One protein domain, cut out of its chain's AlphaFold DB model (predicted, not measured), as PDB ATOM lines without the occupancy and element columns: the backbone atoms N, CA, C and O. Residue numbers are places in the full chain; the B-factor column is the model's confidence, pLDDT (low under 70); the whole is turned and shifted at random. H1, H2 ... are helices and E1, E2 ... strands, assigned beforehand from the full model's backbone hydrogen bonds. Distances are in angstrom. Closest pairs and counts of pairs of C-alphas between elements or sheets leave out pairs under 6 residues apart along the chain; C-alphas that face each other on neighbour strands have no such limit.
ATOM      1  N   TRP A   5     149.872  17.497 344.874       79.19
ATOM      2  CA  TRP A   5     150.229  17.731 346.273       79.19
ATOM      3  C   TRP A   5     151.697  18.074 346.415       79.19
ATOM      4  O   TRP A   5     152.561  17.230 346.136       79.19
ATOM      5  N   PRO A   6     152.004  19.313 346.820       76.06
ATOM      6  CA  PRO A   6     153.350  19.659 347.207       76.06
ATOM      7  C   PRO A   6     153.660  19.039 348.572       76.06
ATOM      8  O   PRO A   6     152.869  19.127 349.514       76.06
ATOM      9  N   ALA A   7     154.850  18.458 348.695       77.56
ATOM     10  CA  ALA A   7     155.404  18.131 350.001       77.56
ATOM     11  C   ALA A   7     155.463  19.371 350.910       77.56
ATOM     12  O   ALA A   7     155.670  20.492 350.440       77.56
ATOM     13  N   GLY A   8     155.301  19.148 352.215       73.62
ATOM     14  CA  GLY A   8     155.267  20.202 353.233       73.62
ATOM     15  C   GLY A   8     153.861  20.600 353.693       73.62
ATOM     16  O   GLY A   8     153.724  21.049 354.826       73.62
ATOM     17  N   ASN A   9     152.815  20.355 352.894       75.19
ATOM     18  CA  ASN A   9     151.419  20.577 353.302       75.19
ATOM     19  C   ASN A   9     150.860  19.368 354.065       75.19
ATOM     20  O   ASN A   9     150.019  18.622 353.564       75.19
ATOM     21  N   HIS A  10     151.377  19.154 355.276       77.44
ATOM     22  CA  HIS A  10     150.915  18.095 356.174       77.44
ATOM     23  C   HIS A  10     149.471  18.342 356.604       77.44
ATOM     24  O   HIS A  10     149.177  19.394 357.168       77.44
ATOM     25  N   HIS A  11     148.584  17.376 356.360       81.75
ATOM     26  CA  HIS A  11     147.193  17.482 356.781       81.75
ATOM     27  C   HIS A  11     146.611  16.118 357.157       81.75
ATOM     28  O   HIS A  11     146.717  15.171 356.375       81.75
ATOM     29  N   PRO A  12     145.936  16.029 358.320       78.12
ATOM     30  CA  PRO A  12     145.299  14.795 358.766       78.12
ATOM     31  C   PRO A  12     144.018  14.470 357.987       78.12
ATOM     32  O   PRO A  12     143.526  13.359 358.085       78.12
ATOM     33  N   ASN A  13     143.443  15.431 357.261       84.12
ATOM     34  CA  ASN A  13     142.283  15.212 356.403       84.12
ATOM     35  C   ASN A  13     142.208  16.323 355.346       84.12
ATOM     36  O   ASN A  13     142.141  17.506 355.687       84.12
ATOM     37  N   PHE A  14     142.217  15.946 354.075       82.50
ATOM     38  CA  PHE A  14     142.155  16.848 352.932       82.50
ATOM     39  C   PHE A  14     140.768  17.431 352.667       82.50
ATOM     40  O   PHE A  14     140.687  18.540 352.135       82.50
ATOM     41  N   ALA A  15     139.698  16.779 353.128       81.75
ATOM     42  CA  ALA A  15     138.341  17.332 353.098       81.75
ATOM     43  C   ALA A  15     138.213  18.616 353.944       81.75
ATOM     44  O   ALA A  15     137.267  19.386 353.803       81.75
ATOM     45  N   LEU A  16     139.174  18.874 354.841       80.94
ATOM     46  CA  LEU A  16     139.222  20.096 355.648       80.94
ATOM     47  C   LEU A  16     139.981  21.245 354.970       80.94
ATOM     48  O   LEU A  16     139.921  22.379 355.447       80.94
ATOM     49  N   ILE A  17     140.705  20.983 353.880       80.25
ATOM     50  CA  ILE A  17     141.424  22.015 353.133       80.25
ATOM     51  C   ILE A  17     140.492  22.538 352.057       80.25
ATOM     52  O   ILE A  17     140.176  21.804 351.136       80.25
ATOM     53  N   THR A  18     140.088  23.804 352.115       82.19
ATOM     54  CA  THR A  18     139.225  24.387 351.079       82.19
ATOM     55  C   THR A  18     139.884  24.321 349.700       82.19
ATOM     56  O   THR A  18     140.962  24.884 349.494       82.19
ATOM     57  N   CYS A  19     139.210  23.681 348.743       77.56
ATOM     58  CA  CYS A  19     139.667  23.644 347.363       77.56
ATOM     59  C   CYS A  19     139.120  24.836 346.567       77.56
ATOM     60  O   CYS A  19     137.915  25.098 346.611       77.56
ATOM     61  N   PRO A  20     139.973  25.564 345.824       77.50
ATOM     62  CA  PRO A  20     139.518  26.639 344.958       77.50
ATOM     63  C   PRO A  20     138.564  26.143 343.852       77.50
ATOM     64  O   PRO A  20     138.788  25.070 343.281       77.50
ATOM     65  N   PRO A  21     137.545  26.941 343.478       73.19
ATOM     66  CA  PRO A  21     136.653  26.614 342.369       73.19
ATOM     67  C   PRO A  21     137.419  26.336 341.070       73.19
ATOM     68  O   PRO A  21     138.308  27.099 340.690       73.19
ATOM     69  N   GLY A  22     137.058  25.252 340.376       74.88
ATOM     70  CA  GLY A  22     137.650  24.857 339.093       74.88
ATOM     71  C   GLY A  22     138.928  24.018 339.187       74.88
ATOM     72  O   GLY A  22     139.383  23.526 338.159       74.88
ATOM     73  N   VAL A  23     139.489  23.829 340.387       77.25
ATOM     74  CA  VAL A  23     140.644  22.941 340.611       77.25
ATOM     75  C   VAL A  23     140.189  21.515 340.917       77.25
ATOM     76  O   VAL A  23     140.748  20.578 340.352       77.25
ATOM     77  N   CYS A  24     139.167  21.377 341.762       75.56
ATOM     78  CA  CYS A  24     138.606  20.099 342.187       75.56
ATOM     79  C   CYS A  24     137.447  19.649 341.292       75.56
ATOM     80  O   CYS A  24     136.671  20.467 340.789       75.56
ATOM     81  N   THR A  25     137.362  18.343 341.078       71.56
ATOM     82  CA  THR A  25     136.534  17.662 340.082       71.56
ATOM     83  C   THR A  25     135.453  16.771 340.690       71.56
ATOM     84  O   THR A  25     134.414  16.593 340.058       71.56
ATOM     85  N   ASN A  26     135.616  16.312 341.931       69.31
ATOM     86  CA  ASN A  26     134.693  15.415 342.632       69.31
ATOM     87  C   ASN A  26     133.585  16.139 343.412       69.31
ATOM     88  O   ASN A  26     132.741  15.505 344.040       69.31
ATOM     89  N   GLY A  27     133.523  17.473 343.337       58.03
ATOM     90  CA  GLY A  27     132.377  18.263 343.810       58.03
ATOM     91  C   GLY A  27     132.215  18.351 345.333       58.03
ATOM     92  O   GLY A  27     131.256  18.969 345.801       58.03
ATOM     93  N   GLY A  28     133.140  17.775 346.106       65.81
ATOM     94  CA  GLY A  28     133.204  17.897 347.559       65.81
ATOM     95  C   GLY A  28     133.909  19.179 348.027       65.81
ATOM     96  O   GLY A  28     134.664  19.800 347.274       65.81
ATOM     97  N   PRO A  29     133.679  19.614 349.281       69.19
ATOM     98  CA  PRO A  29     134.501  20.643 349.890       69.19
ATOM     99  C   PRO A  29     135.903  20.079 350.127       69.19
ATOM    100  O   PRO A  29     136.118  19.239 350.993       69.19
ATOM    101  N   GLY A  30     136.857  20.582 349.359       80.75
ATOM    102  CA  GLY A  30     138.268  20.349 349.596       80.75
ATOM    103  C   GLY A  30     138.942  19.463 348.575       80.75
ATOM    104  O   GLY A  30     138.427  19.272 347.483       80.75
ATOM    105  N   PHE A  31     140.159  19.048 348.897       81.44
ATOM    106  CA  PHE A  31     141.017  18.326 347.963       81.44
ATOM    107  C   PHE A  31     140.973  16.799 348.175       81.44
ATOM    108  O   PHE A  31     141.795  16.071 347.627       81.44
ATOM    109  N   ASP A  32     140.048  16.322 349.003       83.50
ATOM    110  CA  ASP A  32     139.797  14.895 349.197       83.50
ATOM    111  C   ASP A  32     139.489  14.226 347.857       83.50
ATOM    112  O   ASP A  32     138.655  14.732 347.109       83.50
ATOM    113  N   ASP A  33     140.177  13.129 347.546       82.44
ATOM    114  CA  ASP A  33     139.979  12.359 346.313       82.44
ATOM    115  C   ASP A  33     140.319  13.113 345.015       82.44
ATOM    116  O   ASP A  33     139.858  12.752 343.940       82.44
ATOM    117  N   GLU A  34     141.145  14.160 345.066       81.31
ATOM    118  CA  GLU A  34     141.409  15.005 343.887       81.31
ATOM    119  C   GLU A  34     142.760  14.743 343.221       81.31
ATOM    120  O   GLU A  34     143.113  15.354 342.212       81.31
ATOM    121  N   THR A  35     143.578  13.864 343.785       80.88
ATOM    122  CA  THR A  35     144.999  13.803 343.454       80.88
ATOM    123  C   THR A  35     145.272  13.250 342.063       80.88
ATOM    124  O   THR A  35     144.793  12.197 341.697       80.88
ATOM    125  N   SER A  36     146.184  13.851 341.304       83.56
ATOM    126  CA  SER A  36     146.663  13.238 340.046       83.56
ATOM    127  C   SER A  36     148.183  13.232 339.904       83.56
ATOM    128  O   SER A  36     148.738  12.569 339.027       83.56
ATOM    129  N   SER A  37     148.900  13.931 340.784       87.19
ATOM    130  CA  SER A  37     150.358  13.847 340.880       87.19
ATOM    131  C   SER A  37     150.865  14.340 342.224       87.19
ATOM    132  O   SER A  37     150.140  14.936 343.025       87.19
ATOM    133  N   TRP A  38     152.157  14.147 342.448       88.25
ATOM    134  CA  TRP A  38     152.842  14.688 343.599       88.25
ATOM    135  C   TRP A  38     154.273  15.101 343.300       88.25
ATOM    136  O   TRP A  38     154.887  14.675 342.320       88.25
ATOM    137  N   ALA A  39     154.819  15.953 344.163       90.50
ATOM    138  CA  ALA A  39     156.254  16.165 344.198       90.50
ATOM    139  C   ALA A  39     156.773  16.514 345.576       90.50
ATOM    140  O   ALA A  39     156.245  17.384 346.271       90.50
ATOM    141  N   ASN A  40     157.896  15.889 345.890       91.94
ATOM    142  CA  ASN A  40     158.641  16.115 347.095       91.94
ATOM    143  C   ASN A  40     159.974  16.790 346.778       91.94
ATOM    144  O   ASN A  40     160.963  16.148 346.448       91.94
ATOM    145  N   ARG A  41     159.997  18.120 346.891       90.62
ATOM    146  CA  ARG A  41     161.212  18.937 346.729       90.62
ATOM    147  C   ARG A  41     161.947  19.177 348.052       90.62
ATOM    148  O   ARG A  41     162.745  20.102 348.150       90.62
ATOM    149  N   THR A  42     161.631  18.392 349.076       89.31
ATOM    150  CA  THR A  42     162.235  18.488 350.407       89.31
ATOM    151  C   THR A  42     163.183  17.311 350.652       89.31
ATOM    152  O   THR A  42     163.226  16.371 349.859       89.31
ATOM    153  N   ASN A  43     163.895  17.346 351.783       91.06
ATOM    154  CA  ASN A  43     164.728  16.243 352.273       91.06
ATOM    155  C   ASN A  43     163.979  15.287 353.232       91.06
ATOM    156  O   ASN A  43     164.611  14.490 353.917       91.06
ATOM    157  N   ILE A  44     162.648  15.387 353.328       89.94
ATOM    158  CA  ILE A  44     161.807  14.624 354.266       89.94
ATOM    159  C   ILE A  44     160.995  13.592 353.483       89.94
ATOM    160  O   ILE A  44     160.486  13.919 352.417       89.94
ATOM    161  N   LEU A  45     160.851  12.363 353.987       90.25
ATOM    162  CA  LEU A  45     159.936  11.375 353.404       90.25
ATOM    163  C   LEU A  45     158.485  11.739 353.750       90.25
ATOM    164  O   LEU A  45     158.147  11.885 354.924       90.25
ATOM    165  N   TYR A  46     157.639  11.848 352.727       89.94
ATOM    166  CA  TYR A  46     156.195  12.031 352.879       89.94
ATOM    167  C   TYR A  46     155.445  10.812 352.355       89.94
ATOM    168  O   TYR A  46     156.008  10.005 351.622       89.94
ATOM    169  N   CYS A  47     154.178  10.682 352.723       88.12
ATOM    170  CA  CYS A  47     153.285   9.669 352.197       88.12
ATOM    171  C   CYS A  47     151.835  10.147 352.233       88.12
ATOM    172  O   CYS A  47     151.452  10.907 353.127       88.12
ATOM    173  N   VAL A  48     151.030   9.693 351.273       87.94
ATOM    174  CA  VAL A  48     149.578   9.938 351.242       87.94
ATOM    175  C   VAL A  48     148.820   8.673 351.635       87.94
ATOM    176  O   VAL A  48     149.291   7.568 351.363       87.94
ATOM    177  N   TYR A  49     147.647   8.823 352.241       86.31
ATOM    178  CA  TYR A  49     146.769   7.719 352.641       86.31
ATOM    179  C   TYR A  49     145.448   7.753 351.880       86.31
ATOM    180  O   TYR A  49     145.002   8.828 351.484       86.31
ATOM    181  N   LEU A  50     144.814   6.582 351.730       84.38
ATOM    182  CA  LEU A  50     143.473   6.466 351.136       84.38
ATOM    183  C   LEU A  50     142.323   6.880 352.083       84.38
ATOM    184  O   LEU A  50     141.155   6.714 351.754       84.38
ATOM    185  N   ASP A  51     142.643   7.266 353.316       79.56
ATOM    186  CA  ASP A  51     141.683   7.675 354.343       79.56
ATOM    187  C   ASP A  51     142.351   8.766 355.192       79.56
ATOM    188  O   ASP A  51     143.580   8.858 355.260       79.56
ATOM    189  N   ALA A  52     141.546   9.589 355.862       75.62
ATOM    190  CA  ALA A  52     142.011  10.567 356.842       75.62
ATOM    191  C   ALA A  52     142.833   9.922 357.978       75.62
ATOM    192  O   ALA A  52     143.657  10.558 358.638       75.62
ATOM    193  N   ARG A  53     142.613   8.633 358.245       76.69
ATOM    194  CA  ARG A  53     143.381   7.892 359.246       76.69
ATOM    195  C   ARG A  53     144.706   7.386 358.663       76.69
ATOM    196  O   ARG A  53     144.692   6.715 357.635       76.69
ATOM    197  N   PRO A  54     145.845   7.608 359.350       69.50
ATOM    198  CA  PRO A  54     147.146   7.117 358.909       69.50
ATOM    199  C   PRO A  54     147.230   5.598 359.102       69.50
ATOM    200  O   PRO A  54     147.734   5.101 360.110       69.50
ATOM    201  N   PHE A  55     146.704   4.848 358.139       72.56
ATOM    202  CA  PHE A  55     146.714   3.392 358.117       72.56
ATOM    203  C   PHE A  55     146.967   2.889 356.690       72.56
ATOM    204  O   PHE A  55     146.496   3.518 355.746       72.56
ATOM    205  N   PRO A  56     147.703   1.780 356.495       76.44
ATOM    206  CA  PRO A  56     147.893   1.214 355.167       76.44
ATOM    207  C   PRO A  56     146.559   0.968 354.440       76.44
ATOM    208  O   PRO A  56     145.587   0.547 355.066       76.44
ATOM    209  N   PRO A  57     146.516   1.141 353.115       80.25
ATOM    210  CA  PRO A  57     147.647   1.427 352.233       80.25
ATOM    211  C   PRO A  57     148.088   2.901 352.283       80.25
ATOM    212  O   PRO A  57     147.278   3.803 352.493       80.25
ATOM    213  N   LYS A  58     149.381   3.138 352.021       84.50
ATOM    214  CA  LYS A  58     149.966   4.475 351.809       84.50
ATOM    215  C   LYS A  58     150.761   4.524 350.501       84.50
ATOM    216  O   LYS A  58     151.253   3.487 350.055       84.50
ATOM    217  N   LEU A  59     150.900   5.710 349.921       87.75
ATOM    218  CA  LEU A  59     151.805   5.982 348.807       87.75
ATOM    219  C   LEU A  59     152.974   6.810 349.325       87.75
ATOM    220  O   LEU A  59     152.791   7.984 349.642       87.75
ATOM    221  N   ASP A  60     154.154   6.207 349.408       89.25
ATOM    222  CA  ASP A  60     155.368   6.894 349.837       89.25
ATOM    223  C   ASP A  60     155.922   7.808 348.726       89.25
ATOM    224  O   ASP A  60     155.859   7.512 347.531       89.25
ATOM    225  N   MET A  61     156.447   8.960 349.137       89.56
ATOM    226  CA  MET A  61     156.864  10.078 348.290       89.56
ATOM    227  C   MET A  61     158.303  10.459 348.659       89.56
ATOM    228  O   MET A  61     158.513  11.361 349.480       89.56
ATOM    229  N   PRO A  62     159.318   9.766 348.114       92.38
ATOM    230  CA  PRO A  62     160.704   9.947 348.527       92.38
ATOM    231  C   PRO A  62     161.242  11.378 348.342       92.38
ATOM    232  O   PRO A  62     160.800  12.098 347.440       92.38
ATOM    233  N   PRO A  63     162.225  11.803 349.152       93.75
ATOM    234  CA  PRO A  63     162.895  13.094 349.000       93.75
ATOM    235  C   PRO A  63     163.440  13.346 347.591       93.75
ATOM    236  O   PRO A  63     164.024  12.457 346.976       93.75
ATOM    237  N   GLY A  64     163.284  14.568 347.085       92.75
ATOM    238  CA  GLY A  64     163.802  14.984 345.775       92.75
ATOM    239  C   GLY A  64     163.106  14.356 344.560       92.75
ATOM    240  O   GLY A  64     163.596  14.512 343.442       92.75
ATOM    241  N   THR A  65     161.980  13.661 344.745       93.06
ATOM    242  CA  THR A  65     161.290  12.934 343.668       93.06
ATOM    243  C   THR A  65     159.907  13.505 343.349       93.06
ATOM    244  O   THR A  65     159.360  14.352 344.061       93.06
ATOM    245  N   ALA A  66     159.342  13.074 342.225       91.12
ATOM    246  CA  ALA A  66     157.985  13.391 341.805       91.12
ATOM    247  C   ALA A  66     157.391  12.190 341.072       91.12
ATOM    248  O   ALA A  66     158.124  11.397 340.479       91.12
ATOM    249  N   GLY A  67     156.067  12.085 341.084       87.94
ATOM    250  CA  GLY A  67     155.366  10.975 340.459       87.94
ATOM    251  C   GLY A  67     153.944  11.337 340.070       87.94
ATOM    252  O   GLY A  67     153.364  12.313 340.556       87.94
ATOM    253  N   ASN A  68     153.387  10.525 339.178       87.00
ATOM    254  CA  ASN A  68     151.969  10.561 338.862       87.00
ATOM    255  C   ASN A  68     151.223   9.616 339.795       87.00
ATOM    256  O   ASN A  68     151.752   8.584 340.212       87.00
ATOM    257  N   ILE A  69     149.996   9.993 340.116       82.56
ATOM    258  CA  ILE A  69     149.085   9.168 340.891       82.56
ATOM    259  C   ILE A  69     148.217   8.381 339.903       82.56
ATOM    260  O   ILE A  69     147.758   8.944 338.913       82.56
ATOM    261  N   ASN A  70     148.062   7.076 340.133       76.75
ATOM    262  CA  ASN A  70     147.160   6.245 339.332       76.75
ATOM    263  C   ASN A  70     145.705   6.422 339.795       76.75
ATOM    264  O   ASN A  70     145.467   6.935 340.887       76.75
ATOM    265  N   ASP A  71     144.753   5.951 338.993       68.69
ATOM    266  CA  ASP A  71     143.315   6.173 339.212       68.69
ATOM    267  C   ASP A  71     142.846   5.762 340.621       68.69
ATOM    268  O   ASP A  71     142.074   6.472 341.255       68.69
ATOM    269  N   VAL A  72     143.396   4.673 341.172       74.19
ATOM    270  CA  VAL A  72     143.027   4.169 342.509       74.19
ATOM    271  C   VAL A  72     143.407   5.137 343.622       74.19
ATOM    272  O   VAL A  72     142.662   5.283 344.582       74.19
ATOM    273  N   TRP A  73     144.586   5.742 343.538       76.38
ATOM    274  CA  TRP A  73     145.072   6.696 344.531       76.38
ATOM    275  C   TRP A  73     144.519   8.097 344.285       76.38
ATOM    276  O   TRP A  73     144.420   8.887 345.219       76.38
ATOM    277  N   GLY A  74     144.190   8.413 343.033       71.88
ATOM    278  CA  GLY A  74     143.759   9.745 342.660       71.88
ATOM    279  C   GLY A  74     142.405  10.090 343.235       71.88
ATOM    280  O   GLY A  74     142.280  11.108 343.906       71.88
ATOM    281  N   GLU A  75     141.467   9.158 343.084       73.25
ATOM    282  CA  GLU A  75     140.085   9.260 343.558       73.25
ATOM    283  C   GLU A  75     139.896   8.860 345.024       73.25
ATOM    284  O   GLU A  75     138.769   8.649 345.454       73.25
ATOM    285  N   ARG A  76     140.975   8.621 345.773       78.81
ATOM    286  CA  ARG A  76     140.862   8.072 347.135       78.81
ATOM    287  C   ARG A  76     141.820   8.684 348.144       78.81
ATOM    288  O   ARG A  76     141.807   8.293 349.301       78.81
ATOM    289  N   ALA A  77     142.767   9.515 347.712       84.25
ATOM    290  CA  ALA A  77     143.758  10.068 348.622       84.25
ATOM    291  C   ALA A  77     143.135  11.159 349.505       84.25
ATOM    292  O   ALA A  77     142.720  12.201 349.000       84.25
ATOM    293  N   SER A  78     143.187  10.950 350.823       85.00
ATOM    294  CA  SER A  78     142.475  11.774 351.810       85.00
ATOM    295  C   SER A  78     143.363  12.394 352.894       85.00
ATOM    296  O   SER A  78     142.904  13.260 353.641       85.00
ATOM    297  N   ALA A  79     144.635  11.997 353.018       86.00
ATOM    298  CA  ALA A  79     145.562  12.598 353.988       86.00
ATOM    299  C   ALA A  79     147.028  12.575 353.538       86.00
ATOM    300  O   ALA A  79     147.452  11.638 352.862       86.00
ATOM    301  N   LEU A  80     147.822  13.558 353.993       86.94
ATOM    302  CA  LEU A  80     149.288  13.598 353.859       86.94
ATOM    303  C   LEU A  80     149.946  13.466 355.231       86.94
ATOM    304  O   LEU A  80     149.661  14.260 356.126       86.94
ATOM    305  N   SER A  81     150.912  12.558 355.369       85.62
ATOM    306  CA  SER A  81     151.785  12.462 356.542       85.62
ATOM    307  C   SER A  81     153.266  12.483 356.181       85.62
ATOM    308  O   SER A  81     153.653  12.185 355.058       85.62
ATOM    309  N   HIS A  82     154.103  12.827 357.157       84.75
ATOM    310  CA  HIS A  82     155.525  12.452 357.175       84.75
ATOM    311  C   HIS A  82     155.818  11.392 358.253       84.75
ATOM    312  O   HIS A  82     156.873  10.763 358.265       84.75
TER     313      HIS A  82
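Overview. This is residues 5 to 82 of the 87 residues of an uncharacterized protein of Kibdelosporangium sp. MJ126-NF4 (UniProt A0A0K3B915). Little regular structure: loops join a three-stranded antiparallel sheet, E3-E2-E5, to a separate antiparallel pair, E1-E4, across from it. The unnamed stretch 5 to 34 runs past both to a far loop at Gly 27. The 78 printed residues, mostly strand in class with 23 in named elements, run E1 E2 E3 E4 H1 E5; they are compact, radius of gyration of the C-alphas 11.5 A, spanning 33 by 24 by 21 A.

Arrangement. Residues 5 to 6 pair parallel with 38 to 39 of E1, residues 35 to 39. E4, residues 66 to 68, is its antiparallel neighbour: N 38 to O 67, 2.9 A. E2, residues 46 to 49, and E3, residues 58 to 61, form a hairpin: N 61 to O 46, 2.7 A. E5, residues 79 to 81, neighbours E2: N 47 to O 81, 2.8 A. The closest C-alphas of E1 and E3, Ala 39 and Met 61, are 7.4 A apart. H1, residues 71 to 74, is too short for an O i to N i+4 pair; its one O i to N i+3 pair is within range.

Along the chain. E1 starts at C-alpha 35 (144.999, 13.803, 343.454) and spans 11.5 A; E2 spans 10.4 A. E5 ends at C-alpha 81 (151.785, 12.462, 356.542).

Size, cuts and confidence. The printed part has no cut and no long link; pLDDT is under 70 at residues 26 to 29, 54 and 71.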